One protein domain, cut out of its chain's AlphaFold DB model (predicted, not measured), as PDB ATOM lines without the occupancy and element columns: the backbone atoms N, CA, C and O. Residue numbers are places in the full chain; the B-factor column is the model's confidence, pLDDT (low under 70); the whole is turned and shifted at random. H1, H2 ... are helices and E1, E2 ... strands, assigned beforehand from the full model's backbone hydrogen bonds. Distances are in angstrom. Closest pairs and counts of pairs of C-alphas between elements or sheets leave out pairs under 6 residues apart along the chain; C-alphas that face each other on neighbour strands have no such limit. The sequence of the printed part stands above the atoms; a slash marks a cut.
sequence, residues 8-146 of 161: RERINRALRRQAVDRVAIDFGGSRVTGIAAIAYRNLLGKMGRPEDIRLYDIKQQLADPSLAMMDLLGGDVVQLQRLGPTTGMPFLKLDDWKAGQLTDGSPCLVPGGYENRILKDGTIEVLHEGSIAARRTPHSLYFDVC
ATOM      1  N   ARG A   8      50.721 -51.381-145.012       95.50
ATOM      2  CA  ARG A   8      51.390 -52.212-144.001       95.50
ATOM      3  C   ARG A   8      52.520 -53.065-144.581       95.50
ATOM      4  O   ARG A   8      53.596 -53.143-143.991       95.50
ATOM      5  N   GLU A   9      52.288 -53.739-145.705       97.19
ATOM      6  CA  GLU A   9      53.311 -54.563-146.361       97.19
ATOM      7  C   GLU A   9      54.454 -53.712-146.904       97.19
ATOM      8  O   GLU A   9      55.618 -54.061-146.697       97.19
ATOM      9  N   ARG A  10      54.130 -52.584-147.543       96.81
ATOM     10  CA  ARG A  10      55.098 -51.624-148.081       96.81
ATOM     11  C   ARG A  10      56.039 -51.123-146.991       96.81
ATOM     12  O   ARG A  10      57.255 -51.222-147.145       96.81
ATOM     13  N   ILE A  11      55.494 -50.690-145.854       96.62
ATOM     14  CA  ILE A  11      56.279 -50.222-144.703       96.62
ATOM     15  C   ILE A  11      57.151 -51.348-144.138       96.62
ATOM     16  O   ILE A  11      58.358 -51.169-143.966       96.62
ATOM     17  N   ASN A  12      56.581 -52.532-143.896       97.94
ATOM     18  CA  ASN A  12      57.333 -53.660-143.337       97.94
ATOM     19  C   ASN A  12      58.489 -54.108-144.244       97.94
ATOM     20  O   ASN A  12      59.567 -54.435-143.743       97.94
ATOM     21  N   ARG A  13      58.290 -54.119-145.567       97.81
ATOM     22  CA  ARG A  13      59.346 -54.431-146.540       97.81
ATOM     23  C   ARG A  13      60.416 -53.344-146.579       97.81
ATOM     24  O   ARG A  13      61.600 -53.675-146.501       97.81
ATOM     25  N   ALA A  14      60.020 -52.071-146.621       96.69
ATOM     26  CA  ALA A  14      60.949 -50.941-146.620       96.69
ATOM     27  C   ALA A  14      61.856 -50.946-145.376       96.69
ATOM     28  O   ALA A  14      63.078 -50.863-145.503       96.69
ATOM     29  N   LEU A  15      61.290 -51.158-144.179       97.44
ATOM     30  CA  LEU A  15      62.051 -51.267-142.923       97.44
ATOM     31  C   LEU A  15      63.049 -52.439-142.926       97.44
ATOM     32  O   LEU A  15      64.100 -52.372-142.290       97.44
ATOM     33  N   ARG A  16      62.747 -53.503-143.677       98.06
ATOM     34  CA  ARG A  16      63.620 -54.670-143.877       98.06
ATOM     35  C   ARG A  16      64.585 -54.519-145.056       98.06
ATOM     36  O   ARG A  16      65.265 -55.486-145.386       98.06
ATOM     37  N   ARG A  17      64.664 -53.335-145.681       96.56
ATOM     38  CA  ARG A  17      65.488 -53.055-146.877       96.56
ATOM     39  C   ARG A  17      65.153 -53.965-148.066       96.56
ATOM     40  O   ARG A  17      66.028 -54.342-148.840       96.56
ATOM     41  N   GLN A  18      63.884 -54.344-148.197       97.50
ATOM     42  CA  GLN A  18      63.380 -55.153-149.304       97.50
ATOM     43  C   GLN A  18      62.758 -54.262-150.383       97.50
ATOM     44  O   GLN A  18      62.296 -53.158-150.095       97.50
ATOM     45  N   ALA A  19      62.718 -54.756-151.623       96.31
ATOM     46  CA  ALA A  19      62.090 -54.045-152.732       96.31
ATOM     47  C   ALA A  19      60.589 -53.807-152.477       96.31
ATOM     48  O   ALA A  19      59.862 -54.702-152.026       96.31
ATOM     49  N   VAL A  20      60.145 -52.595-152.801       96.81
ATOM     50  CA  VAL A  20      58.758 -52.129-152.710       96.81
ATOM     51  C   VAL A  20      58.299 -51.610-154.069       96.81
ATOM     52  O   VAL A  20      59.117 -51.259-154.916       96.81
ATOM     53  N   ASP A  21      56.989 -51.576-154.272       95.12
ATOM     54  CA  ASP A  21      56.345 -51.093-155.496       95.12
ATOM     55  C   ASP A  21      56.394 -49.560-155.639       95.12
ATOM     56  O   ASP A  21      56.466 -49.046-156.753       95.12
ATOM     57  N   ARG A  22      56.394 -48.831-154.516       94.81
ATOM     58  CA  ARG A  22      56.625 -47.381-154.427       94.81
ATOM     59  C   ARG A  22      57.114 -46.973-153.037       94.81
ATOM     60  O   ARG A  22      57.057 -47.756-152.089       94.81
ATOM     61  N   VAL A  23      57.547 -45.720-152.909       94.75
ATOM     62  CA  VAL A  23      57.847 -45.102-151.608       94.75
ATOM     63  C   VAL A  23      56.558 -44.993-150.781       94.75
ATOM     64  O   VAL A  23      55.495 -44.674-151.323       94.75
ATOM     65  N   ALA A  24      56.654 -45.291-149.482       95.06
ATOM     66  CA  ALA A  24      55.545 -45.130-148.548       95.06
ATOM     67  C   ALA A  24      55.259 -43.641-148.294       95.06
ATOM     68  O   ALA A  24      56.192 -42.852-148.135       95.06
ATOM     69  N   ILE A  25      53.983 -43.268-148.245       95.50
ATOM     70  CA  ILE A  25      53.516 -41.892-148.066       95.50
ATOM     71  C   ILE A  25      52.842 -41.776-146.701       95.50
ATOM     72  O   ILE A  25      51.898 -42.504-146.394       95.50
ATOM     73  N   ASP A  26      53.321 -40.838-145.890       94.75
ATOM     74  CA  ASP A  26      52.634 -40.396-144.680       94.75
ATOM     75  C   ASP A  26      51.854 -39.110-144.987       94.75
ATOM     76  O   ASP A  26      52.441 -38.105-145.390       94.75
ATOM     77  N   PHE A  27      50.534 -39.156-144.808       93.44
ATOM     78  CA  PHE A  27      49.641 -38.009-144.932       93.44
ATOM     79  C   PHE A  27      48.763 -37.924-143.684       93.44
ATOM     80  O   PHE A  27      47.645 -38.434-143.645       93.44
ATOM     81  N   GLY A  28      49.298 -37.303-142.634       90.94
ATOM     82  CA  GLY A  28      48.595 -37.155-141.365       90.94
ATOM     83  C   GLY A  28      48.571 -38.406-140.495       90.94
ATOM     84  O   GLY A  28      47.719 -38.497-139.621       90.94
ATOM     85  N   GLY A  29      49.506 -39.345-140.662       92.12
ATOM     86  CA  GLY A  29      49.715 -40.474-139.749       92.12
ATOM     87  C   GLY A  29      50.209 -40.053-138.357       92.12
ATOM     88  O   GLY A  29      50.174 -40.838-137.408       92.12
ATOM     89  N   SER A  30      50.630 -38.796-138.199       91.12
ATOM     90  CA  SER A  30      50.952 -38.163-136.921       91.12
ATOM     91  C   SER A  30      50.571 -36.677-136.926       91.12
ATOM     92  O   SER A  30      50.328 -36.086-137.975       91.12
ATOM     93  N   ARG A  31      50.595 -36.023-135.755       90.06
ATOM     94  CA  ARG A  31      50.339 -34.570-135.664       90.06
ATOM     95  C   ARG A  31      51.361 -33.744-136.445       90.06
ATOM     96  O   ARG A  31      51.004 -32.750-137.060       90.06
ATOM     97  N   VAL A  32      52.631 -34.158-136.439       90.25
ATOM     98  CA  VAL A  32      53.714 -33.423-137.117       90.25
ATOM     99  C   VAL A  32      53.703 -33.611-138.635       90.25
ATOM    100  O   VAL A  32      54.307 -32.814-139.344       90.25
ATOM    101  N   THR A  33      52.994 -34.627-139.128       92.88
ATOM    102  CA  THR A  33      52.777 -34.892-140.559       92.88
ATOM    103  C   THR A  33      51.353 -34.560-141.013       92.88
ATOM    104  O   THR A  33      50.956 -34.915-142.120       92.88
ATOM    105  N   GLY A  34      50.580 -33.874-140.161       93.62
ATOM    106  CA  GLY A  34      49.214 -33.445-140.441       93.62
ATOM    107  C   GLY A  34      49.121 -32.246-141.385       93.62
ATOM    108  O   GLY A  34      50.117 -31.671-141.823       93.62
ATOM    109  N   ILE A  35      47.883 -31.842-141.667       96.12
ATOM    110  CA  ILE A  35      47.559 -30.714-142.543       96.12
ATOM    111  C   ILE A  35      46.717 -29.677-141.794       96.12
ATOM    112  O   ILE A  35      45.792 -30.021-141.060       96.12
ATOM    113  N   ALA A  36      47.026 -28.392-141.986       97.12
ATOM    114  CA  ALA A  36      46.225 -27.305-141.431       97.12
ATOM    115  C   ALA A  36      44.787 -27.365-141.969       97.12
ATOM    116  O   ALA A  36      44.581 -27.541-143.170       97.12
ATOM    117  N   ALA A  37      43.789 -27.163-141.112       97.44
ATOM    118  CA  ALA A  37      42.384 -27.346-141.473       97.44
ATOM    119  C   ALA A  37      41.924 -26.421-142.611       97.44
ATOM    120  O   ALA A  37      41.202 -26.845-143.512       97.44
ATOM    121  N   ILE A  38      42.430 -25.185-142.633       97.38
ATOM    122  CA  ILE A  38      42.205 -24.232-143.730       97.38
ATOM    123  C   ILE A  38      42.796 -24.757-145.045       97.38
ATOM    124  O   ILE A  38      42.148 -24.708-146.092       97.38
ATOM    125  N   ALA A  39      44.021 -25.287-145.005       97.38
ATOM    126  CA  ALA A  39      44.677 -25.843-146.186       97.38
ATOM    127  C   ALA A  39      43.948 -27.091-146.697       97.38
ATOM    128  O   ALA A  39      43.760 -27.237-147.905       97.38
ATOM    129  N   TYR A  40      43.484 -27.948-145.786       97.75
ATOM    130  CA  TYR A  40      42.713 -29.136-146.120       97.75
ATOM    131  C   TYR A  40      41.384 -28.785-146.794       97.75
ATOM    132  O   TYR A  40      41.089 -29.282-147.877       97.75
ATOM    133  N   ARG A  41      40.634 -27.827-146.243       97.75
ATOM    134  CA  ARG A  41      39.412 -27.310-146.873       97.75
ATOM    135  C   ARG A  41      39.667 -26.767-148.283       97.75
ATOM    136  O   ARG A  41      38.901 -27.037-149.205       97.75
ATOM    137  N   ASN A  42      40.758 -26.026-148.473       97.56
ATOM    138  CA  ASN A  42      41.128 -25.498-149.789       97.56
ATOM    139  C   ASN A  42      41.503 -26.616-150.777       97.56
ATOM    140  O   ASN A  42      41.175 -26.516-151.961       97.56
ATOM    141  N   LEU A  43      42.174 -27.673-150.308       97.12
ATOM    142  CA  LEU A  43      42.479 -28.862-151.104       97.12
ATOM    143  C   LEU A  43      41.190 -29.539-151.585       97.12
ATOM    144  O   LEU A  43      41.024 -29.752-152.784       97.12
ATOM    145  N   LEU A  44      40.254 -29.789-150.671       97.38
ATOM    146  CA  LEU A  44      38.948 -30.381-150.973       97.38
ATOM    147  C   LEU A  44      38.167 -29.568-152.010       97.38
ATOM    148  O   LEU A  44      37.654 -30.127-152.982       97.38
ATOM    149  N   GLY A  45      38.149 -28.240-151.860       96.88
ATOM    150  CA  GLY A  45      37.528 -27.329-152.823       96.88
ATOM    151  C   GLY A  45      38.148 -27.428-154.219       96.88
ATOM    152  O   GLY A  45      37.425 -27.554-155.205       96.88
ATOM    153  N   LYS A  46      39.485 -27.456-154.318       97.19
ATOM    154  CA  LYS A  46      40.194 -27.630-155.602       97.19
ATOM    155  C   LYS A  46      39.942 -28.991-156.248       97.19
ATOM    156  O   LYS A  46      40.002 -29.102-157.468       97.19
ATOM    157  N   MET A  47      39.674 -30.013-155.442       96.31
ATOM    158  CA  MET A  47      39.391 -31.368-155.912       96.31
ATOM    159  C   MET A  47      37.903 -31.607-156.202       96.31
ATOM    160  O   MET A  47      37.558 -32.691-156.668       96.31
ATOM    161  N   GLY A  48      37.027 -30.633-155.925       96.62
ATOM    162  CA  GLY A  48      35.579 -30.792-156.077       96.62
ATOM    163  C   GLY A  48      34.990 -31.855-155.144       96.62
ATOM    164  O   GLY A  48      34.024 -32.522-155.507       96.62
ATOM    165  N   ARG A  49      35.592 -32.048-153.963       94.88
ATOM    166  CA  ARG A  49      35.218 -33.079-152.981       94.88
ATOM    167  C   ARG A  49      34.830 -32.430-151.653       94.88
ATOM    168  O   ARG A  49      35.643 -32.420-150.739       94.88
ATOM    169  N   PRO A  50      33.636 -31.830-151.538       91.62
ATOM    170  CA  PRO A  50      33.211 -31.246-150.273       91.62
ATOM    171  C   PRO A  50      33.009 -32.343-149.217       91.62
ATOM    172  O   PRO A  50      32.313 -33.326-149.462       91.62
ATOM    173  N   GLU A  51      33.597 -32.149-148.043       95.12
ATOM    174  CA  GLU A  51      33.375 -32.951-146.837       95.12
ATOM    175  C   GLU A  51      33.483 -32.049-145.600       95.12
ATOM    176  O   GLU A  51      34.020 -30.937-145.677       95.12
ATOM    177  N   ASP A  52      32.964 -32.522-144.466       95.62
ATOM    178  CA  ASP A  52      33.070 -31.805-143.199       95.62
ATOM    179  C   ASP A  52      34.522 -31.762-142.713       95.62
ATOM    180  O   ASP A  52      35.216 -32.776-142.643       95.62
ATOM    181  N   ILE A  53      34.974 -30.576-142.308       97.94
ATOM    182  CA  ILE A  53      36.315 -30.383-141.755       97.94
ATOM    183  C   ILE A  53      36.280 -30.651-140.257       97.94
ATOM    184  O   ILE A  53      35.721 -29.853-139.510       97.94
ATOM    185  N   ARG A  54      36.919 -31.723-139.790       96.94
ATOM    186  CA  ARG A  54      37.120 -31.976-138.354       96.94
ATOM    187  C   ARG A  54      38.413 -31.332-137.866       96.94
ATOM    188  O   ARG A  54      39.500 -31.780-138.219       96.94
ATOM    189  N   LEU A  55      38.311 -30.288-137.047       96.44
ATOM    190  CA  LEU A  55      39.441 -29.614-136.401       96.44
ATOM    191  C   LEU A  55      39.851 -30.373-135.126       96.44
ATOM    192  O   LEU A  55      39.486 -29.985-134.018       96.44
ATOM    193  N   TYR A  56      40.585 -31.478-135.269       94.31
ATOM    194  CA  TYR A  56      40.942 -32.330-134.122       94.31
ATOM    195  C   TYR A  56      42.060 -31.743-133.247       94.31
ATOM    196  O   TYR A  56      42.126 -32.001-132.042       94.31
ATOM    197  N   ASP A  57      42.955 -30.944-133.835       94.44
ATOM    198  CA  ASP A  57      44.027 -30.265-133.116       94.44
ATOM    199  C   ASP A  57      43.755 -28.766-133.031       94.44
ATOM    200  O   ASP A  57      44.172 -27.989-133.890       94.44
ATOM    201  N   ILE A  58      43.121 -28.348-131.936       95.00
ATOM    202  CA  ILE A  58      42.890 -26.931-131.637       95.00
ATOM    203  C   ILE A  58      44.202 -26.146-131.531       95.00
ATOM    204  O   ILE A  58      44.272 -24.995-131.952       95.00
ATOM    205  N   LYS A  59      45.271 -26.746-131.000       93.88
ATOM    206  CA  LYS A  59      46.518 -26.018-130.755       93.88
ATOM    207  C   LYS A  59      47.226 -25.660-132.050       93.88
ATOM    208  O   LYS A  59      47.690 -24.532-132.200       93.88
ATOM    209  N   GLN A  60      47.326 -26.637-132.947       94.19
ATOM    210  CA  GLN A  60      48.048 -26.517-134.213       94.19
ATOM    211  C   GLN A  60      47.147 -26.220-135.410       94.19
ATOM    212  O   GLN A  60      47.649 -26.062-136.520       94.19
ATOM    213  N   GLN A  61      45.837 -26.120-135.179       95.31
ATOM    214  CA  GLN A  61      44.819 -25.887-136.196       95.31
ATOM    215  C   GLN A  61      44.826 -26.955-137.306       95.31
ATOM    216  O   GLN A  61      44.712 -26.634-138.490       95.31
ATOM    217  N   LEU A  62      44.983 -28.233-136.934       95.94
ATOM    218  CA  LEU A  62      45.073 -29.347-137.890       95.94
ATOM    219  C   LEU A  62      43.719 -30.021-138.113       95.94
ATOM    220  O   LEU A  62      42.953 -30.231-137.169       95.94
ATOM    221  N   ALA A  63      43.463 -30.386-139.369       96.25
ATOM    222  CA  ALA A  63      42.337 -31.236-139.736       96.25
ATOM    223  C   ALA A  63      42.637 -32.712-139.461       96.25
ATOM    224  O   ALA A  63      43.799 -33.118-139.435       96.25
ATOM    225  N   ASP A  64      41.569 -33.487-139.296       95.12
ATOM    226  CA  ASP A  64      41.531 -34.949-139.342       95.12
ATOM    227  C   ASP A  64      41.037 -35.373-140.738       95.12
ATOM    228  O   ASP A  64      39.827 -35.325-140.985       95.12
ATOM    229  N   PRO A  65      41.940 -35.668-141.701       94.75
ATOM    230  CA  PRO A  65      41.535 -36.022-143.055       94.75
ATOM    231  C   PRO A  65      40.712 -37.307-143.084       94.75
ATOM    232  O   PRO A  65      40.991 -38.255-142.350       94.75
ATOM    233  N   SER A  66      39.721 -37.377-143.971       94.00
ATOM    234  CA  SER A  66      38.922 -38.589-144.122       94.00
ATOM    235  C   SER A  66      39.770 -39.747-144.664       94.00
ATOM    236  O   SER A  66      40.699 -39.546-145.450       94.00
ATOM    237  N   LEU A  67      39.419 -40.986-144.301       93.44
ATOM    238  CA  LEU A  67      40.084 -42.174-144.856       93.44
ATOM    239  C   LEU A  67      39.996 -42.206-146.388       93.44
ATOM    240  O   LEU A  67      40.967 -42.550-147.048       93.44
ATOM    241  N   ALA A  68      38.875 -41.755-146.961       93.75
ATOM    242  CA  ALA A  68      38.712 -41.654-148.409       93.75
ATOM    243  C   ALA A  68      39.724 -40.688-149.048       93.75
ATOM    244  O   ALA A  68      40.239 -40.953-150.135       93.75
ATOM    245  N   MET A  69      40.027 -39.574-148.378       93.94
ATOM    246  CA  MET A  69      41.048 -38.632-148.829       93.94
ATOM    247  C   MET A  69      42.467 -39.160-148.618       93.94
ATOM    248  O   MET A  69      43.312 -38.954-149.490       93.94
ATOM    249  N   MET A  70      42.727 -39.872-147.519       93.56
ATOM    250  CA  MET A  70      44.002 -40.563-147.308       93.56
ATOM    251  C   MET A  70      44.254 -41.602-148.408       93.56
ATOM    252  O   MET A  70      45.321 -41.582-149.022       93.56
ATOM    253  N   ASP A  71      43.263 -42.437-148.729       92.50
ATOM    254  CA  ASP A  71      43.345 -43.440-149.796       92.50
ATOM    255  C   ASP A  71      43.597 -42.788-151.162       92.50
ATOM    256  O   ASP A  71      44.463 -43.226-151.923       92.50
ATOM    257  N   LEU A  72      42.882 -41.698-151.464       93.00
ATOM    258  CA  LEU A  72      43.016 -40.969-152.726       93.00
ATOM    259  C   LEU A  72      44.411 -40.359-152.916       93.00
ATOM    260  O   LEU A  72      44.923 -40.324-154.035       93.00
ATOM    261  N   LEU A  73      45.024 -39.876-151.835       92.12
ATOM    262  CA  LEU A  73      46.374 -39.303-151.843       92.12
ATOM    263  C   LEU A  73      47.473 -40.369-151.685       92.12
ATOM    264  O   LEU A  73      48.658 -40.037-151.707       92.12
ATOM    265  N   GLY A  74      47.097 -41.647-151.566       92.69
ATOM    266  CA  GLY A  74      48.022 -42.772-151.464       92.69
ATOM    267  C   GLY A  74      48.666 -42.939-150.085       92.69
ATOM    268  O   GLY A  74      49.745 -43.531-150.002       92.69
ATOM    269  N   GLY A  75      48.036 -42.427-149.026       94.88
ATOM    270  CA  GLY A  75      48.501 -42.565-147.648       94.88
ATOM    271  C   GLY A  75      48.634 -44.031-147.227       94.88
ATOM    272  O   GLY A  75      47.761 -44.855-147.480       94.88
ATOM    273  N   ASP A  76      49.753 -44.365-146.587       95.94
ATOM    274  CA  ASP A  76      50.093 -45.729-146.162       95.94
ATOM    275  C   ASP A  76      49.966 -45.942-144.645       95.94
ATOM    276  O   ASP A  76      50.124 -47.064-144.154       95.94
ATOM    277  N   VAL A  77      49.704 -44.864-143.902       94.38
ATOM    278  CA  VAL A  77      49.623 -44.822-142.440       94.38
ATOM    279  C   VAL A  77      48.386 -44.034-142.031       94.38
ATOM    280  O   VAL A  77      48.066 -43.019-142.640       94.38
ATOM    281  N   VAL A  78      47.732 -44.484-140.962       92.69
ATOM    282  CA  VAL A  78      46.651 -43.757-140.289       92.69
ATOM    283  C   VAL A  78      47.085 -43.378-138.881       92.69
ATOM    284  O   VAL A  78      47.823 -44.119-138.223       92.69
ATOM    285  N   GLN A  79      46.617 -42.233-138.399       91.25
ATOM    286  CA  GLN A  79      46.902 -41.797-137.041       91.25
ATOM    287  C   GLN A  79      46.022 -42.535-136.032       91.25
ATOM    288  O   GLN A  79      44.798 -42.529-136.127       91.25
ATOM    289  N   LEU A  80      46.645 -43.096-134.997       89.81
ATOM    290  CA  LEU A  80      45.932 -43.525-133.795       89.81
ATOM    291  C   LEU A  80      45.834 -42.347-132.828       89.81
ATOM    292  O   LEU A  80      46.773 -42.039-132.088       89.81
ATOM    293  N   GLN A  81      44.703 -41.651-132.875       88.00
ATOM    294  CA  GLN A  81      44.450 -40.499-132.019       88.00
ATOM    295  C   GLN A  81      44.175 -40.939-130.576       88.00
ATOM    296  O   GLN A  81      43.530 -41.951-130.310       88.00
ATOM    297  N   ARG A  82      44.677 -40.152-129.620       88.12
ATOM    298  CA  ARG A  82      44.263 -40.255-128.217       88.12
ATOM    299  C   ARG A  82      42.939 -39.519-128.049       88.12
ATOM    300  O   ARG A  82      42.735 -38.500-128.702       88.12
ATOM    301  N   LEU A  83      42.116 -39.960-127.097       89.31
ATOM    302  CA  LEU A  83      40.869 -39.269-126.756       89.31
ATOM    303  C   LEU A  83      41.109 -37.781-126.431       89.31
ATOM    304  O   LEU A  83      40.370 -36.922-126.892       89.31
ATOM    305  N   GLY A  84      42.174 -37.470-125.684       86.62
ATOM    306  CA  GLY A  84      42.679 -36.107-125.509       86.62
ATOM    307  C   GLY A  84      43.753 -35.789-126.560       86.62
ATOM    308  O   GLY A  84      44.849 -36.348-126.459       86.62
ATOM    309  N   PRO A  85      43.495 -34.906-127.543       76.88
ATOM    310  CA  PRO A  85      44.381 -34.725-128.692       76.88
ATOM    311  C   PRO A  85      45.667 -33.981-128.348       76.88
ATOM    312  O   PRO A  85      46.731 -34.290-128.879       76.88
ATOM    313  N   THR A  86      45.570 -32.978-127.479       73.69
ATOM    314  CA  THR A  86      46.621 -31.981-127.295       73.69
ATOM    315  C   THR A  86      47.160 -32.015-125.874       73.69
ATOM    316  O   THR A  86      46.404 -31.903-124.907       73.69
ATOM    317  N   THR A  87      48.486 -32.069-125.737       72.00
ATOM    318  CA  THR A  87      49.170 -31.797-124.466       72.00
ATOM    319  C   THR A  87      48.722 -30.442-123.907       72.00
ATOM    320  O   THR A  87      48.888 -29.417-124.567       72.00
ATOM    321  N   GLY A  88      48.140 -30.447-122.704       79.56
ATOM    322  CA  GLY A  88      47.589 -29.256-122.043       79.56
ATOM    323  C   GLY A  88      46.097 -29.000-122.285       79.56
ATOM    324  O   GLY A  88      45.533 -28.140-121.621       79.56
ATOM    325  N   MET A  89      45.437 -29.751-123.177       89.75
ATOM    326  CA  MET A  89      43.981 -29.679-123.389       89.75
ATOM    327  C   MET A  89      43.342 -31.078-123.532       89.75
ATOM    328  O   MET A  89      42.723 -31.380-124.557       89.75
ATOM    329  N   PRO A  90      43.489 -31.974-122.535       90.25
ATOM    330  CA  PRO A  90      42.922 -33.325-122.605       90.25
ATOM    331  C   PRO A  90      41.384 -33.340-122.562       90.25
ATOM    332  O   PRO A  90      40.772 -34.312-122.995       90.25
ATOM    333  N   PHE A  91      40.764 -32.265-122.073       92.62
ATOM    334  CA  PHE A  91      39.316 -32.119-121.908       92.62
ATOM    335  C   PHE A  91      38.532 -31.973-123.218       92.62
ATOM    336  O   PHE A  91      37.308 -32.041-123.187       92.62
ATOM    337  N   LEU A  92      39.210 -31.775-124.356       93.38
ATOM    338  CA  LEU A  92      38.547 -31.579-125.648       93.38
ATOM    339  C   LEU A  92      37.721 -32.800-126.082       93.38
ATOM    340  O   LEU A  92      36.641 -32.591-126.618       93.38
ATOM    341  N   LYS A  93      38.213 -34.020-125.795       91.12
ATOM    342  CA  LYS A  93      37.611 -35.333-126.116       91.12
ATOM    343  C   LYS A  93      37.230 -35.525-127.598       91.12
ATOM    344  O   LYS A  93      36.261 -34.968-128.088       91.12
ATOM    345  N   LEU A  94      37.989 -36.350-128.322       92.69
ATOM    346  CA  LEU A  94      37.803 -36.621-129.761       92.69
ATOM    347  C   LEU A  94      36.759 -37.696-130.114       92.69
ATOM    348  O   LEU A  94      36.812 -38.285-131.192       92.69
ATOM    349  N   ASP A  95      35.820 -37.974-129.221       93.94
ATOM    350  CA  ASP A  95      34.691 -38.881-129.447       93.94
ATOM    351  C   ASP A  95      33.350 -38.145-129.610       93.94
ATOM    352  O   ASP A  95      32.352 -38.776-129.954       93.94
ATOM    353  N   ASP A  96      33.340 -36.822-129.436       94.81
ATOM    354  CA  ASP A  96      32.174 -35.956-129.596       94.81
ATOM    355  C   ASP A  96      32.519 -34.715-130.433       94.81
ATOM    356  O   ASP A  96      33.596 -34.128-130.291       94.81
ATOM    357  N   TRP A  97      31.601 -34.307-131.311       96.56
ATOM    358  CA  TRP A  97      31.819 -33.249-132.298       96.56
ATOM    359  C   TRP A  97      30.611 -32.323-132.384       96.56
ATOM    360  O   TRP A  97      29.472 -32.771-132.503       96.56
ATOM    361  N   LYS A  98      30.868 -31.016-132.418       97.50
ATOM    362  CA  LYS A  98      29.843 -29.981-132.588       97.50
ATOM    363  C   LYS A  98      30.214 -29.006-133.699       97.50
ATOM    364  O   LYS A  98      31.375 -28.913-134.101       97.50
ATOM    365  N   ALA A  99      29.225 -28.261-134.185       98.12
ATOM    366  CA  ALA A  99      29.456 -27.190-135.146       98.12
ATOM    367  C   ALA A  99      30.372 -26.108-134.548       98.12
ATOM    368  O   ALA A  99      30.211 -25.701-133.398       98.12
ATOM    369  N   GLY A 100      31.317 -25.629-135.350       96.88
ATOM    370  CA  GLY A 100      32.259 -24.582-134.983       96.88
ATOM    371  C   GLY A 100      32.769 -23.825-136.203       96.88
ATOM    372  O   GLY A 100      32.262 -23.971-137.317       96.88
ATOM    373  N   GLN A 101      33.786 -22.995-135.989       96.31
ATOM    374  CA  GLN A 101      34.406 -22.188-137.036       96.31
ATOM    375  C   GLN A 101      35.927 -22.265-136.941       96.31
ATOM    376  O   GLN A 101      36.489 -22.261-135.843       96.31
ATOM    377  N   LEU A 102      36.591 -22.319-138.095       95.56
ATOM    378  CA  LEU A 102      38.040 -22.157-138.168       95.56
ATOM    379  C   LEU A 102      38.426 -20.695-137.921       95.56
ATOM    380  O   LEU A 102      37.590 -19.793-137.922       95.56
ATOM    381  N   THR A 103      39.724 -20.433-137.776       93.25
ATOM    382  CA  THR A 103      40.245 -19.076-137.537       93.25
ATOM    383  C   THR A 103      39.989 -18.084-138.675       93.25
ATOM    384  O   THR A 103      40.150 -16.888-138.465       93.25
ATOM    385  N   ASP A 104      39.608 -18.553-139.866       93.19
ATOM    386  CA  ASP A 104      39.178 -17.719-140.997       93.19
ATOM    387  C   ASP A 104      37.648 -17.557-141.099       93.19
ATOM    388  O   ASP A 104      37.152 -17.008-142.081       93.19
ATOM    389  N   GLY A 105      36.895 -18.045-140.107       93.44
ATOM    390  CA  GLY A 105      35.433 -17.965-140.038       93.44
ATOM    391  C   GLY A 105      34.690 -19.040-140.835       93.44
ATOM    392  O   GLY A 105      33.466 -19.129-140.744       93.44
ATOM    393  N   SER A 106      35.393 -19.874-141.603       96.12
ATOM    394  CA  SER A 106      34.754 -20.979-142.325       96.12
ATOM    395  C   SER A 106      34.165 -22.035-141.374       96.12
ATOM    396  O   SER A 106      34.698 -22.239-140.278       96.12
ATOM    397  N   PRO A 107      33.088 -22.735-141.779       97.50
ATOM    398  CA  PRO A 107      32.474 -23.770-140.956       97.50
ATOM    399  C   PRO A 107      33.393 -24.985-140.794       97.50
ATOM    400  O   PRO A 107      34.107 -25.380-141.719       97.50
ATOM    401  N   CYS A 108      33.346 -25.596-139.613       98.12
ATOM    402  CA  CYS A 108      34.009 -26.861-139.313       98.12
ATOM    403  C   CYS A 108      33.279 -27.601-138.184       98.12
ATOM    404  O   CYS A 108      32.340 -27.082-137.579       98.12
ATOM    405  N   LEU A 109      33.748 -28.806-137.883       98.38
ATOM    406  CA  LEU A 109      33.445 -29.536-136.665       98.38
ATOM    407  C   LEU A 109      34.609 -29.385-135.688       98.38
ATOM    408  O   LEU A 109      35.771 -29.574-136.048       98.38
ATOM    409  N   VAL A 110      34.283 -29.075-134.442       97.44
ATOM    410  CA  VAL A 110      35.227 -28.955-133.326       97.44
ATOM    411  C   VAL A 110      34.879 -29.991-132.255       97.44
ATOM    412  O   VAL A 110      33.718 -30.407-132.188       97.44
ATOM    413  N   PRO A 111      35.837 -30.411-131.411       96.62
ATOM    414  CA  PRO A 111      35.552 -31.327-130.312       96.62
ATOM    415  C   PRO A 111      34.467 -30.765-129.385       96.62
ATOM    416  O   PRO A 111      34.417 -29.552-129.158       96.62
ATOM    417  N   GLY A 112      33.616 -31.624-128.822       95.88
ATOM    418  CA  GLY A 112      32.504 -31.207-127.959       95.88
ATOM    419  C   GLY A 112      32.950 -30.323-126.788       95.88
ATOM    420  O   GLY A 112      32.328 -29.297-126.507       95.88
ATOM    421  N   GLY A 113      34.102 -30.645-126.185       94.81
ATOM    422  CA  GLY A 113      34.711 -29.879-125.092       94.81
ATOM    423  C   GLY A 113      35.419 -28.582-125.508       94.81
ATOM    424  O   GLY A 113      36.032 -27.930-124.662       94.81
ATOM    425  N   TYR A 114      35.398 -28.208-126.791       95.88
ATOM    426  CA  TYR A 114      35.957 -26.944-127.264       95.88
ATOM    427  C   TYR A 114      34.998 -25.791-126.962       95.88
ATOM    428  O   TYR A 114      34.092 -25.482-127.738       95.88
ATOM    429  N   GLU A 115      35.202 -25.151-125.817       95.69
ATOM    430  CA  GLU A 115      34.544 -23.896-125.464       95.69
ATOM    431  C   GLU A 115      35.497 -22.731-125.716       95.69
ATOM    432  O   GLU A 115      36.632 -22.733-125.234       95.69
ATOM    433  N   ASN A 116      35.057 -21.727-126.473       95.75
ATOM    434  CA  ASN A 116      35.900 -20.588-126.811       95.75
ATOM    435  C   ASN A 116      35.138 -19.262-126.819       95.75
ATOM    436  O   ASN A 116      33.925 -19.208-127.007       95.75
ATOM    437  N   ARG A 117      35.886 -18.167-126.679       95.50
ATOM    438  CA  ARG A 117      35.399 -16.807-126.941       95.50
ATOM    439  C   ARG A 117      36.367 -16.050-127.833       95.50
ATOM    440  O   ARG A 117      37.573 -16.287-127.788       95.50
ATOM    441  N   ILE A 118      35.823 -15.134-128.625       95.38
ATOM    442  CA  ILE A 118      36.590 -14.231-129.483       95.38
ATOM    443  C   ILE A 118      36.504 -12.834-128.872       95.38
ATOM    444  O   ILE A 118      35.413 -12.318-128.628       95.38
ATOM    445  N   LEU A 119      37.657 -12.246-128.573       96.50
ATOM    446  CA  LEU A 119      37.767 -10.897-128.031       96.50
ATOM    447  C   LEU A 119      37.697  -9.854-129.157       96.50
ATOM    448  O   LEU A 119      37.838 -10.173-130.336       96.50
ATOM    449  N   LYS A 120      37.503  -8.580-128.795       96.31
ATOM    450  CA  LYS A 120      37.370  -7.474-129.766       96.31
ATOM    451  C   LYS A 120      38.591  -7.299-130.670       96.31
ATOM    452  O   LYS A 120      38.445  -6.833-131.792       96.31
ATOM    453  N   ASP A 121      39.774  -7.643-130.174       95.44
ATOM    454  CA  ASP A 121      41.028  -7.575-130.925       95.44
ATOM    455  C   ASP A 121      41.223  -8.779-131.864       95.44
ATOM    456  O   ASP A 121      42.180  -8.785-132.626       95.44
ATOM    457  N   GLY A 122      40.334  -9.780-131.837       93.56
ATOM    458  CA  GLY A 122      40.444 -11.024-132.603       93.56
ATOM    459  C   GLY A 122      41.226 -12.135-131.893       93.56
ATOM    460  O   GLY A 122      41.447 -13.200-132.478       93.56
ATOM    461  N   THR A 123      41.644 -11.917-130.644       96.75
ATOM    462  CA  THR A 123      42.211 -12.970-129.800       96.75
ATOM    463  C   THR A 123      41.151 -14.032-129.516       96.75
ATOM    464  O   THR A 123      40.010 -13.715-129.181       96.75
ATOM    465  N   ILE A 124      41.533 -15.303-129.625       96.94
ATOM    466  CA  ILE A 124      40.684 -16.448-129.295       96.94
ATOM    467  C   ILE A 124      41.184 -17.060-127.995       96.94
ATOM    468  O   ILE A 124      42.366 -17.382-127.869       96.94
ATOM    469  N   GLU A 125      40.280 -17.251-127.042       97.12
ATOM    470  CA  GLU A 125      40.565 -17.921-125.775       97.12
ATOM    471  C   GLU A 125      39.751 -19.201-125.676       97.12
ATOM    472  O   GLU A 125      38.531 -19.169-125.838       97.12
ATOM    473  N   VAL A 126      40.436 -20.307-125.394       96.19
ATOM    474  CA  VAL A 126      39.833 -21.602-125.073       96.19
ATOM    475  C   VAL A 126      39.618 -21.660-123.572       96.19
ATOM    476  O   VAL A 126      40.543 -21.395-122.800       96.19
ATOM    477  N   LEU A 127      38.405 -22.005-123.164       95.31
ATOM    478  CA  LEU A 127      37.971 -22.028-121.777       95.31
ATOM    479  C   LEU A 127      37.797 -23.469-121.300       95.31
ATOM    480  O   LEU A 127      37.294 -24.324-122.024       95.31
ATOM    481  N   HIS A 128      38.183 -23.724-120.057       93.75
ATOM    482  CA  HIS A 128      37.902 -24.975-119.367       93.75
ATOM    483  C   HIS A 128      37.664 -24.686-117.887       93.75
ATOM    484  O   HIS A 128      38.482 -24.017-117.259       93.75
ATOM    485  N   GLU A 129      36.521 -25.128-117.355       92.31
ATOM    486  CA  GLU A 129      36.143 -24.937-115.943       92.31
ATOM    487  C   GLU A 129      36.295 -23.477-115.459       92.31
ATOM    488  O   GLU A 129      36.776 -23.192-114.367       92.31
ATOM    489  N   GLY A 130      35.922 -22.516-116.312       88.75
ATOM    490  CA  GLY A 130      35.999 -21.081-116.011       88.75
ATOM    491  C   GLY A 130      37.395 -20.453-116.130       88.75
ATOM    492  O   GLY A 130      37.516 -19.235-116.006       88.75
ATOM    493  N   SER A 131      38.431 -21.241-116.424       91.81
ATOM    494  CA  SER A 131      39.808 -20.773-116.621       91.81
ATOM    495  C   SER A 131      40.204 -20.746-118.098       91.81
ATOM    496  O   SER A 131      39.674 -21.496-118.918       91.81
ATOM    497  N   ILE A 132      41.168 -19.889-118.451       94.69
ATOM    498  CA  ILE A 132      41.744 -19.854-119.802       94.69
ATOM    499  C   ILE A 132      42.722 -21.022-119.931       94.69
ATOM    500  O   ILE A 132      43.782 -21.027-119.307       94.69
ATOM    501  N   ALA A 133      42.370 -22.004-120.754       94.38
ATOM    502  CA  ALA A 133      43.210 -23.162-121.025       94.38
ATOM    503  C   ALA A 133      44.267 -22.860-122.095       94.38
ATOM    504  O   ALA A 133      45.412 -23.302-121.980       94.38
ATOM    505  N   ALA A 134      43.899 -22.096-123.126       95.56
ATOM    506  CA  ALA A 134      44.807 -21.695-124.192       95.56
ATOM    507  C   ALA A 134      44.372 -20.386-124.863       95.56
ATOM    508  O   ALA A 134      43.192 -20.029-124.834       95.56
ATOM    509  N   ARG A 135      45.310 -19.687-125.506       96.62
ATOM    510  CA  ARG A 135      45.061 -18.412-126.194       96.62
ATOM    511  C   ARG A 135      45.768 -18.353-127.547       96.62
ATOM    512  O   ARG A 135      46.913 -18.773-127.658       96.62
ATOM    513  N   ARG A 136      45.113 -17.772-128.554       96.50
ATOM    514  CA  ARG A 136      45.697 -17.415-129.860       96.50
ATOM    515  C   ARG A 136      45.453 -15.937-130.138       96.50
ATOM    516  O   ARG A 136      44.301 -15.519-130.204       96.50
ATOM    517  N   THR A 137      46.506 -15.150-130.333       96.19
ATOM    518  CA  THR A 137      46.367 -13.764-130.817       96.19
ATOM    519  C   THR A 137      46.074 -13.755-132.323       96.19
ATOM    520  O   THR A 137      46.387 -14.736-133.003       96.19
ATOM    521  N   PRO A 138      45.552 -12.659-132.901       93.56
ATOM    522  CA  PRO A 138      45.335 -12.551-134.346       93.56
ATOM    523  C   PRO A 138      46.580 -12.869-135.180       93.56
ATOM    524  O   PRO A 138      46.463 -13.447-136.259       93.56
ATOM    525  N   HIS A 139      47.758 -12.547-134.643       92.75
ATOM    526  CA  HIS A 139      49.056 -12.673-135.302       92.75
ATOM    527  C   HIS A 139      49.724 -14.050-135.136       92.75
ATOM    528  O   HIS A 139      50.781 -14.270-135.722       92.75
ATOM    529  N   SER A 140      49.147 -14.972-134.355       93.19
ATOM    530  CA  SER A 140      49.717 -16.309-134.134       93.19
ATOM    531  C   SER A 140      48.952 -17.387-134.891       93.19
ATOM    532  O   SER A 140      47.732 -17.446-134.823       93.19
ATOM    533  N   LEU A 141      49.642 -18.315-135.546       89.31
ATOM    534  CA  LEU A 141      48.992 -19.497-136.131       89.31
ATOM    535  C   LEU A 141      48.602 -20.550-135.079       89.31
ATOM    536  O   LEU A 141      47.770 -21.411-135.355       89.31
ATOM    537  N   TYR A 142      49.184 -20.471-133.881       92.44
ATOM    538  CA  TYR A 142      49.101 -21.497-132.847       92.44
ATOM    539  C   TYR A 142      48.465 -20.958-131.570       92.44
ATOM    540  O   TYR A 142      48.621 -19.783-131.231       92.44
ATOM    541  N   PHE A 143      47.789 -21.840-130.835       94.50
ATOM    542  CA  PHE A 143      47.386 -21.535-129.469       94.50
ATOM    543  C   PHE A 143      48.530 -21.834-128.500       94.50
ATOM    544  O   PHE A 143      49.117 -22.921-128.512       94.50
ATOM    545  N   ASP A 144      48.785 -20.895-127.603       93.81
ATOM    546  CA  ASP A 144      49.656 -21.092-126.457       93.81
ATOM    547  C   ASP A 144      48.831 -21.622-125.288       93.81
ATOM    548  O   ASP A 144      47.770 -21.085-124.965       93.81
ATOM    549  N   VAL A 145      49.302 -22.699-124.659       91.88
ATOM    550  CA  VAL A 145      48.658 -23.257-123.464       91.88
ATOM    551  C   VAL A 145      48.932 -22.318-122.295       91.88
ATOM    552  O   VAL A 145      50.081 -21.988-122.018       91.88
ATOM    553  N   CYS A 146      47.876 -21.900-121.602       90.56
ATOM    554  CA  CYS A 146      47.960 -20.981-120.467       90.56
ATOM    555  C   CYS A 146      48.003 -21.710-119.114       90.56
ATOM    556  O   CYS A 146      48.259 -21.085-118.086       90.56
TER     557      CYS A 146
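Overview. This is residues 8 to 146 of the 161 residues of an uncharacterized protein of Spirochaetes bacterium RIFOXYC1_FULL_54_7 (UniProt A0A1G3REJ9). With little regular structure, the domain is an elongated row: the small sheet E4 - E5 - E6 at one end, then the hairpin E2 and E3, a loop-rich middle with E1, H2 and H3, and H1 at the far end. The 139 printed residues hold H1 H2 E1 H3 E2 E3 E4 E5 E6, mixed, 52 residues in named elements; the sheet is antiparallel. It is only just compact, close to loose: radius of gyration of the C-alphas 16.9 A, spans 57 by 32 by 28 A.

Along the chain. E4 is 115 to 118, E5 124 to 128, E6 131 to 136, 14.9 A long, ending at C-alpha 136 (45.697, -17.415, -129.860). E2 is 97 to 101, E3 107 to 111, E1 55 to 57, H2 37 to 46, 14.3 A, H3 67 to 72, H1 8 to 15, beginning at C-alpha 8 (51.390, -52.212, -144.001).

Arrangement. E4, E5 and E6 form a meander, each strand the antiparallel neighbour of the one before; N 117 and O 125 are 3.0 A apart, N 126 and O 134 2.8 A. E3 and E4 are apart. The closest C-alphas of E1 and E3, Leu 55 and Val 110, are 5.3 A apart. In H1, H2 and H3 every O i to N i+4 pair is within hydrogen-bond range.

Size, cuts and confidence. The farthest C-alphas, Gln 18 and Lys 120, are 57.7 A apart. The printed part has no cut; links H1 to H2 and H3 to E2 are long. No printed residue is under 70 in pLDDT.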